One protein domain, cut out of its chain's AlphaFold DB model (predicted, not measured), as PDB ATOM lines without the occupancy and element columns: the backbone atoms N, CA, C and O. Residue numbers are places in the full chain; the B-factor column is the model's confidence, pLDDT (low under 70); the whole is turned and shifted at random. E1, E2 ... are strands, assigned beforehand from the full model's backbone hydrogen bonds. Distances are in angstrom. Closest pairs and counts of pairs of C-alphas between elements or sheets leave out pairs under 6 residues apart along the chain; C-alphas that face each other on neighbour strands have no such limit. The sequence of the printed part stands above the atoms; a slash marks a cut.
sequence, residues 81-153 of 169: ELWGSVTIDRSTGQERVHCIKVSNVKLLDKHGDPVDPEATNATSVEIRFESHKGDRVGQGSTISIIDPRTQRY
ATOM      1  N   GLU A  81      48.343  18.765  10.621       66.44
ATOM      2  CA  GLU A  81      46.967  19.256  10.500       66.44
ATOM      3  C   GLU A  81      46.920  20.729  10.021       66.44
ATOM      4  O   GLU A  81      45.935  21.190   9.448       66.44
ATOM      5  N   LEU A  82      48.048  21.440  10.116       68.12
ATOM      6  CA  LEU A  82      48.209  22.796   9.578       68.12
ATOM      7  C   LEU A  82      48.899  22.850   8.206       68.12
ATOM      8  O   LEU A  82      48.482  23.612   7.339       68.12
ATOM      9  N   TRP A  83      49.980  22.084   8.019       63.16
ATOM     10  CA  TRP A  83      50.927  22.252   6.899       63.16
ATOM     11  C   TRP A  83      51.375  20.930   6.261       63.16
ATOM     12  O   TRP A  83      52.232  20.932   5.377       63.16
ATOM     13  N   GLY A  84      50.878  19.787   6.743       60.03
ATOM     14  CA  GLY A  84      51.261  18.484   6.204       60.03
ATOM     15  C   GLY A  84      50.810  18.318   4.755       60.03
ATOM     16  O   GLY A  84      49.818  18.912   4.333       60.03
ATOM     17  N   SER A  85      51.500  17.460   3.993       55.59
ATOM     18  CA  SER A  85      50.939  16.969   2.733       55.59
ATOM     19  C   SER A  85      49.548  16.418   3.021       55.59
ATOM     20  O   SER A  85      49.416  15.593   3.933       55.59
ATOM     21  N   VAL A  86      48.540  16.876   2.272       59.69
ATOM     22  CA  VAL A  86      47.154  16.411   2.396       59.69
ATOM     23  C   VAL A  86      47.155  14.893   2.296       59.69
ATOM     24  O   VAL A  86      47.265  14.314   1.219       59.69
ATOM     25  N   THR A  87      47.116  14.248   3.455       58.00
ATOM     26  CA  THR A  87      47.071  12.800   3.554       58.00
ATOM     27  C   THR A  87      45.598  12.473   3.592       58.00
ATOM     28  O   THR A  87      44.888  12.935   4.485       58.00
ATOM     29  N   ILE A  88      45.133  11.774   2.564       65.69
ATOM     30  CA  ILE A  88      43.745  11.348   2.485       65.69
ATOM     31  C   ILE A  88      43.645  10.062   3.291       65.69
ATOM     32  O   ILE A  88      44.139   9.016   2.866       65.69
ATOM     33  N   ASP A  89      43.023  10.147   4.459       64.38
ATOM     34  CA  ASP A  89      42.617   8.952   5.176       64.38
ATOM     35  C   ASP A  89      41.430   8.329   4.438       64.38
ATOM     36  O   ASP A  89      40.419   8.987   4.194       64.38
ATOM     37  N   ARG A  90      41.594   7.065   4.040       68.75
ATOM     38  CA  ARG A  90      40.572   6.239   3.380       68.75
ATOM     39  C   ARG A  90      40.130   5.060   4.247       68.75
ATOM     40  O   ARG A  90      39.318   4.252   3.806       68.75
ATOM     41  N   SER A  91      40.662   4.937   5.463       63.69
ATOM     42  CA  SER A  91      40.458   3.774   6.335       63.69
ATOM     43  C   SER A  91      39.000   3.579   6.762       63.69
ATOM     44  O   SER A  91      38.587   2.455   7.037       63.69
ATOM     45  N   THR A  92      38.200   4.648   6.761       61.47
ATOM     46  CA  THR A  92      36.783   4.632   7.153       61.47
ATOM     47  C   THR A  92      35.814   4.622   5.966       61.47
ATOM     48  O   THR A  92      34.607   4.745   6.162       61.47
ATOM     49  N   GLY A  93      36.314   4.510   4.727       64.56
ATOM     50  CA  GLY A  93      35.496   4.581   3.508       64.56
ATOM     51  C   GLY A  93      35.047   5.996   3.113       64.56
ATOM     52  O   GLY A  93      34.433   6.164   2.063       64.56
ATOM     53  N   GLN A  94      35.379   7.017   3.909       64.56
ATOM     54  CA  GLN A  94      35.248   8.430   3.551       64.56
ATOM     55  C   GLN A  94      36.634   9.044   3.385       64.56
ATOM     56  O   GLN A  94      37.486   8.852   4.247       64.56
ATOM     57  N   GLU A  95      36.843   9.808   2.314       69.19
ATOM     58  CA  GLU A  95      38.077  10.572   2.133       69.19
ATOM     59  C   GLU A  95      38.115  11.728   3.134       69.19
ATOM     60  O   GLU A  95      37.331  12.675   3.040       69.19
ATOM     61  N   ARG A  96      39.020  11.642   4.111       67.38
ATOM     62  CA  ARG A  96      39.227  12.702   5.099       67.38
ATOM     63  C   ARG A  96      40.564  13.357   4.888       67.38
ATOM     64  O   ARG A  96      41.590  12.695   4.765       67.38
ATOM     65  N   VAL A  97      40.531  14.679   4.871       66.81
ATOM     66  CA  VAL A  97      41.726  15.498   4.784       66.81
ATOM     67  C   VAL A  97      42.084  15.941   6.192       66.81
ATOM     68  O   VAL A  97      41.257  16.505   6.902       66.81
ATOM     69  N   HIS A  98      43.326  15.691   6.593       67.94
ATOM     70  CA  HIS A  98      43.797  16.081   7.919       67.94
ATOM     71  C   HIS A  98      44.093  17.579   8.056       67.94
ATOM     72  O   HIS A  98      44.474  17.980   9.143       67.94
ATOM     73  N   CYS A  99      43.938  18.404   7.011       73.69
ATOM     74  CA  CYS A  99      44.243  19.835   7.081       73.69
ATOM     75  C   CYS A  99      43.017  20.724   7.342       73.69
ATOM     76  O   CYS A  99      41.941  20.478   6.790       73.69
ATOM     77  N   ILE A 100      43.201  21.804   8.111       78.25
ATOM     78  CA  ILE A 100      42.178  22.850   8.275       78.25
ATOM     79  C   ILE A 100      41.945  23.566   6.935       78.25
ATOM     80  O   ILE A 100      42.881  24.052   6.300       78.25
ATOM     81  N   LYS A 101      40.681  23.676   6.520       82.81
ATOM     82  CA  LYS A 101      40.227  24.470   5.366       82.81
ATOM     83  C   LYS A 101      39.498  25.723   5.845       82.81
ATOM     84  O   LYS A 101      38.933  25.742   6.934       82.81
ATOM     85  N   VAL A 102      39.393  26.735   4.985       84.31
ATOM     86  CA  VAL A 102      38.604  27.951   5.273       84.31
ATOM     87  C   VAL A 102      37.154  27.607   5.631       84.31
ATOM     88  O   VAL A 102      36.617  28.133   6.597       84.31
ATOM     89  N   SER A 103      36.544  26.643   4.934       87.06
ATOM     90  CA  SER A 103      35.177  26.170   5.211       87.06
ATOM     91  C   SER A 103      35.002  25.500   6.578       87.06
ATOM     92  O   SER A 103      33.876  25.246   7.000       87.06
ATOM     93  N   ASN A 104      36.098  25.155   7.256       87.00
ATOM     94  CA  ASN A 104      36.066  24.581   8.593       87.00
ATOM     95  C   ASN A 104      36.041  25.647   9.696       87.00
ATOM     96  O   ASN A 104      35.808  25.292  10.852       87.00
ATOM     97  N   VAL A 105      36.282  26.916   9.357       89.19
ATOM     98  CA  VAL A 105      36.383  28.023  10.307       89.19
ATOM     99  C   VAL A 105      35.105  28.855  10.268       89.19
ATOM    100  O   VAL A 105      34.642  29.255   9.203       89.19
ATOM    101  N   LYS A 106      34.550  29.140  11.444       93.19
ATOM    102  CA  LYS A 106      33.450  30.086  11.627       93.19
ATOM    103  C   LYS A 106      33.873  31.161  12.607       93.19
ATOM    104  O   LYS A 106      34.361  30.853  13.691       93.19
ATOM    105  N   LEU A 107      33.650  32.414  12.241       93.56
ATOM    106  CA  LEU A 107      33.694  33.526  13.179       93.56
ATOM    107  C   LEU A 107      32.271  33.803  13.624       93.56
ATOM    108  O   LEU A 107      31.376  33.852  12.784       93.56
ATOM    109  N   LEU A 108      32.064  33.950  14.927       93.69
ATOM    110  CA  LEU A 108      30.743  34.181  15.495       93.69
ATOM    111  C   LEU A 108      30.746  35.479  16.294       93.69
ATOM    112  O   LEU A 108      31.708  35.784  17.011       93.69
ATOM    113  N   ASP A 109      29.665  36.241  16.197       92.75
ATOM    114  CA  ASP A 109      29.458  37.426  17.019       92.75
ATOM    115  C   ASP A 109      29.100  37.062  18.475       92.75
ATOM    116  O   ASP A 109      29.236  35.919  18.916       92.75
ATOM    117  N   LYS A 110      28.679  38.053  19.267       90.56
ATOM    118  CA  LYS A 110      28.290  37.857  20.677       90.56
ATOM    119  C   LYS A 110      27.004  37.041  20.866       90.56
ATOM    120  O   LYS A 110      26.734  36.606  21.982       90.56
ATOM    121  N   HIS A 111      26.193  36.905  19.820       88.50
ATOM    122  CA  HIS A 111      24.952  36.137  19.807       88.50
ATOM    123  C   HIS A 111      25.172  34.700  19.313       88.50
ATOM    124  O   HIS A 111      24.299  33.857  19.500       88.50
ATOM    125  N   GLY A 112      26.361  34.404  18.775       88.00
ATOM    126  CA  GLY A 112      26.691  33.113  18.181       88.00
ATOM    127  C   GLY A 112      26.365  33.043  16.690       88.00
ATOM    128  O   GLY A 112      26.423  31.956  16.116       88.00
ATOM    129  N   ASP A 113      26.043  34.175  16.062       92.19
ATOM    130  CA  ASP A 113      25.706  34.236  14.645       92.19
ATOM    131  C   ASP A 113      26.978  34.334  13.786       92.19
ATOM    132  O   ASP A 113      27.902  35.073  14.149       92.19
ATOM    133  N   PRO A 114      27.059  33.615  12.647       93.25
ATOM    134  CA  PRO A 114      28.206  33.690  11.752       93.25
ATOM    135  C   PRO A 114      28.428  35.100  11.206       93.25
ATOM    136  O   PRO A 114      27.497  35.739  10.715       93.25
ATOM    137  N   VAL A 115      29.681  35.547  11.224       94.62
ATOM    138  CA  VAL A 115      30.105  36.825  10.647       94.62
ATOM    139  C   VAL A 115      31.203  36.633   9.610       94.62
ATOM    140  O   VAL A 115      31.885  35.607   9.573       94.62
ATOM    141  N   ASP A 116      31.350  37.639   8.755       91.62
ATOM    142  CA  ASP A 116      32.381  37.680   7.725       91.62
ATOM    143  C   ASP A 116      33.801  37.740   8.339       91.62
ATOM    144  O   ASP A 116      33.972  38.346   9.401       91.62
ATOM    145  N   PRO A 117      34.828  37.146   7.695       85.81
ATOM    146  CA  PRO A 117      36.232  37.273   8.094       85.81
ATOM    147  C   PRO A 117      36.729  38.700   8.349       85.81
ATOM    148  O   PRO A 117      37.584  38.892   9.214       85.81
ATOM    149  N   GLU A 118      36.209  39.690   7.625       86.75
ATOM    150  CA  GLU A 118      36.595  41.097   7.774       86.75
ATOM    151  C   GLU A 118      35.785  41.833   8.854       86.75
ATOM    152  O   GLU A 118      36.037  43.004   9.155       86.75
ATOM    153  N   ALA A 119      34.812  41.163   9.474       86.94
ATOM    154  CA  ALA A 119      33.938  41.773  10.458       86.94
ATOM    155  C   ALA A 119      34.658  42.015  11.797       86.94
ATOM    156  O   ALA A 119      35.259  41.127  12.401       86.94
ATOM    157  N   THR A 120      34.535  43.231  12.331       87.31
ATOM    158  CA  THR A 120      35.197  43.633  13.586       87.31
ATOM    159  C   THR A 120      34.426  43.233  14.847       87.31
ATOM    160  O   THR A 120      34.873  43.517  15.957       87.31
ATOM    161  N   ASN A 121      33.241  42.638  14.702       89.69
ATOM    162  CA  ASN A 121      32.351  42.244  15.798       89.69
ATOM    163  C   ASN A 121      32.428  40.748  16.144       89.69
ATOM    164  O   ASN A 121      31.644  40.292  16.978       89.69
ATOM    165  N   ALA A 122      33.344  39.990  15.531       91.00
ATOM    166  CA  ALA A 122      33.596  38.605  15.908       91.00
ATOM    167  C   ALA A 122      34.054  38.530  17.374       91.00
ATOM    168  O   ALA A 122      34.986  39.218  17.791       91.00
ATOM    169  N   THR A 123      33.391  37.688  18.166       93.19
ATOM    170  CA  THR A 123      33.707  37.484  19.589       93.19
ATOM    171  C   THR A 123      34.133  36.063  19.912       93.19
ATOM    172  O   THR A 123      34.664  35.808  20.993       93.19
ATOM    173  N   SER A 124      33.918  35.133  18.987       91.06
ATOM    174  CA  SER A 124      34.422  33.775  19.099       91.06
ATOM    175  C   SER A 124      34.783  33.202  17.734       91.06
ATOM    176  O   SER A 124      34.339  33.689  16.692       91.06
ATOM    177  N   VAL A 125      35.628  32.179  17.755       91.06
ATOM    178  CA  VAL A 125      36.023  31.404  16.582       91.06
ATOM    179  C   VAL A 125      35.764  29.929  16.854       91.06
ATOM    180  O   VAL A 125      36.128  29.408  17.908       91.06
ATOM    181  N   GLU A 126      35.143  29.263  15.892       91.75
ATOM    182  CA  GLU A 126      34.920  27.824  15.862       91.75
ATOM    183  C   GLU A 126      35.742  27.204  14.737       91.75
ATOM    184  O   GLU A 126      35.677  27.663  13.597       91.75
ATOM    185  N   ILE A 127      36.481  26.135  15.037       88.06
ATOM    186  CA  ILE A 127      37.169  25.335  14.022       88.06
ATOM    187  C   ILE A 127      36.678  23.896  14.113       88.06
ATOM    188  O   ILE A 127      36.810  23.241  15.152       88.06
ATOM    189  N   ARG A 128      36.118  23.399  13.007       86.81
ATOM    190  CA  ARG A 128      35.724  21.999  12.839       86.81
ATOM    191  C   ARG A 128      36.860  21.205  12.207       86.81
ATOM    192  O   ARG A 128      37.123  21.311  11.017       86.81
ATOM    193  N   PHE A 129      37.449  20.310  12.973       79.94
ATOM    194  CA  PHE A 129      38.408  19.344  12.470       79.94
ATOM    195  C   PHE A 129      37.665  18.152  11.868       79.94
ATOM    196  O   PHE A 129      36.934  17.468  12.579       79.94
ATOM    197  N   GLU A 130      37.843  17.893  10.570       76.75
ATOM    198  CA  GLU A 130      37.306  16.694   9.895       76.75
ATOM    199  C   GLU A 130      37.981  15.405  10.392       76.75
ATOM    200  O   GLU A 130      37.397  14.324  10.341       76.75
ATOM    201  N   SER A 131      39.205  15.536  10.902       68.81
ATOM    202  CA  SER A 131      39.950  14.503  11.605       68.81
ATOM    203  C   SER A 131      40.873  15.180  12.615       68.81
ATOM    204  O   SER A 131      41.588  16.113  12.263       68.81
ATOM    205  N   HIS A 132      40.846  14.730  13.868       67.50
ATOM    206  CA  HIS A 132      41.661  15.279  14.953       67.50
ATOM    207  C   HIS A 132      42.147  14.150  15.861       67.50
ATOM    208  O   HIS A 132      41.501  13.112  15.981       67.50
ATOM    209  N   LYS A 133      43.264  14.339  16.570       61.12
ATOM    210  CA  LYS A 133      43.811  13.300  17.467       61.12
ATOM    211  C   LYS A 133      42.827  12.860  18.557       61.12
ATOM    212  O   LYS A 133      42.899  11.731  19.038       61.12
ATOM    213  N   GLY A 134      41.957  13.774  18.984       61.69
ATOM    214  CA  GLY A 134      40.902  13.501  19.961       61.69
ATOM    215  C   GLY A 134      39.676  12.797  19.376       61.69
ATOM    216  O   GLY A 134      38.856  12.293  20.141       61.69
ATOM    217  N   ASP A 135      39.550  12.737  18.050       65.81
ATOM    218  CA  ASP A 135      38.404  12.160  17.355       65.81
ATOM    219  C   ASP A 135      38.556  10.639  17.208       65.81
ATOM    220  O   ASP A 135      38.960  10.106  16.177       65.81
ATOM    221  N   ARG A 136      38.243   9.927  18.294       58.66
ATOM    222  CA  ARG A 136      38.298   8.458  18.349       58.66
ATOM    223  C   ARG A 136      37.222   7.764  17.514       58.66
ATOM    224  O   ARG A 136      37.384   6.589  17.202       58.66
ATOM    225  N   VAL A 137      36.128   8.458  17.211       69.06
ATOM    226  CA  VAL A 137      34.957   7.898  16.516       69.06
ATOM    227  C   VAL A 137      34.915   8.283  15.041       69.06
ATOM    228  O   VAL A 137      34.093   7.760  14.292       69.06
ATOM    229  N   GLY A 138      35.802   9.178  14.604       67.06
ATOM    230  CA  GLY A 138      35.856   9.622  13.226       67.06
ATOM    231  C   GLY A 138      34.656  10.487  12.837       67.06
ATOM    232  O   GLY A 138      34.156  10.343  11.728       67.06
ATOM    233  N   GLN A 139      34.122  11.315  13.732       73.62
ATOM    234  CA  GLN A 139      33.009  12.229  13.417       73.62
ATOM    235  C   GLN A 139      33.467  13.682  13.210       73.62
ATOM    236  O   GLN A 139      32.668  14.567  12.874       73.62
ATOM    237  N   GLY A 140      34.765  13.916  13.369       76.75
ATOM    238  CA  GLY A 140      35.363  15.219  13.542       76.75
ATOM    239  C   GLY A 140      35.174  15.758  14.958       76.75
ATOM    240  O   GLY A 140      34.356  15.274  15.740       76.75
ATOM    241  N   SER A 141      35.922  16.803  15.287       80.00
ATOM    242  CA  SER A 141      35.773  17.531  16.549       80.00
ATOM    243  C   SER A 141      35.710  19.023  16.292       80.00
ATOM    244  O   SER A 141      36.451  19.529  15.455       80.00
ATOM    245  N   THR A 142      34.869  19.732  17.038       85.94
ATOM    246  CA  THR A 142      34.814  21.192  16.985       85.94
ATOM    247  C   THR A 142      35.432  21.773  18.245       85.94
ATOM    248  O   THR A 142      35.128  21.328  19.351       85.94
ATOM    249  N   ILE A 143      36.316  22.749  18.072       84.75
ATOM    250  CA  ILE A 143      36.913  23.514  19.165       84.75
ATOM    251  C   ILE A 143      36.503  24.972  18.984       84.75
ATOM    252  O   ILE A 143      36.629  25.520  17.887       84.75
ATOM    253  N   SER A 144      36.045  25.591  20.069       87.88
ATOM    254  CA  SER A 144      35.574  26.975  20.084       87.88
ATOM    255  C   SER A 144      36.385  27.794  21.083       87.88
ATOM    256  O   SER A 144      36.572  27.380  22.229       87.88
ATOM    257  N   ILE A 145      36.849  28.969  20.664       86.69
ATOM    258  CA  ILE A 145      37.518  29.943  21.530       86.69
ATOM    259  C   ILE A 145      36.648  31.185  21.584       86.69
ATOM    260  O   ILE A 145      36.311  31.753  20.549       86.69
ATOM    261  N   ILE A 146      36.321  31.617  22.795       85.81
ATOM    262  CA  ILE A 146      35.507  32.802  23.055       85.81
ATOM    263  C   ILE A 146      36.414  33.864  23.669       85.81
ATOM    264  O   ILE A 146      37.209  33.544  24.556       85.81
ATOM    265  N   ASP A 147      36.295  35.118  23.228       80.94
ATOM    266  CA  ASP A 147      36.959  36.235  23.893       80.94
ATOM    267  C   ASP A 147      36.444  36.333  25.344       80.94
ATOM    268  O   ASP A 147      35.270  36.620  25.584       80.94
ATOM    269  N   PRO A 148      37.292  36.127  26.365       69.56
ATOM    270  CA  PRO A 148      36.853  36.196  27.756       69.56
ATOM    271  C   PRO A 148      36.321  37.584  28.153       69.56
ATOM    272  O   PRO A 148      35.617  37.713  29.155       69.56
ATOM    273  N   ARG A 149      36.620  38.643  27.388       70.25
ATOM    274  CA  ARG A 149      36.069  39.988  27.616       70.25
ATOM    275  C   ARG A 149      34.587  40.079  27.259       70.25
ATOM    276  O   ARG A 149      33.895  40.930  27.814       70.25
ATOM    277  N   THR A 150      34.092  39.205  26.386       62.91
ATOM    278  CA  THR A 150      32.692  39.190  25.940       62.91
ATOM    279  C   THR A 150      31.821  38.249  26.780       62.91
ATOM    280  O   THR A 150      30.602  38.404  26.805       62.91
ATOM    281  N   GLN A 151      32.430  37.377  27.599       55.69
ATOM    282  CA  GLN A 151      31.732  36.487  28.541       55.69
ATOM    283  C   GLN A 151      30.990  37.199  29.689       55.69
ATOM    284  O   GLN A 151      30.224  36.556  30.403       55.69
ATOM    285  N   ARG A 152      31.146  38.519  29.876       41.03
ATOM    286  CA  ARG A 152      30.466  39.257  30.962       41.03
ATOM    287  C   ARG A 152      28.940  39.381  30.817       41.03
ATOM    288  O   ARG A 152      28.317  39.921  31.723       41.03
ATOM    289  N   TYR A 153      28.335  38.869  29.744       42.19
ATOM    290  CA  TYR A 153      26.888  38.990  29.508       42.19
ATOM    291  C   TYR A 153      26.143  37.672  29.250       42.19
ATOM    292  O   TYR A 153      24.941  37.700  29.015       42.19
TER     293      TYR A 153
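What this domain is: This is residues 81 to 153 of the 169 residues of the protein "Eukaryotic translation initiation factor 3 subunit G" of Phytophthora nicotianae (UniProt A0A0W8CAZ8). With little regular structure, the domain is a small sheet of three strands in a meander, each the antiparallel neighbour of the one before, with long loops beyond both ends. Residues 81 to 98 reach past one end, and residues 109 to 123 loop round at the other. The printed part has 73 residues, 16 in named elements, in the order E1, E2, E3, all strand, with no named helix. It is loose, with a radius of gyration of the C-alphas of 14.7 A, and spans 44 by 24 by 18 A.

How they stand to each other: Residues 88 to 89 pair with 96 to 97, antiparallel. Edge strand E1, residues 105 to 108, and inner strand E2, residues 124 to 129, form a hairpin at 156 degrees; N 106 and O 126 are 2.8 A apart, within hydrogen-bond range. E2 and edge strand E3, residues 141 to 146, form a hairpin at 167 degrees, with N 127 and O 143 at 2.9 A.

Where its parts are: E1 begins at C-alpha 105 (36.383, 28.023, 10.307) and is 9.8 A long. E2 is 16.4 A long. E3 is 16.6 A long and ends at C-alpha 146 (35.507, 32.802, 23.055).

The domain as a whole: The C-alphas farthest apart, of Gly 93 and Arg 152, are 44.5 A apart. The printed part has no cut, and both links are long. The pLDDT is under 70 in 31 residues, among them 81 to 98.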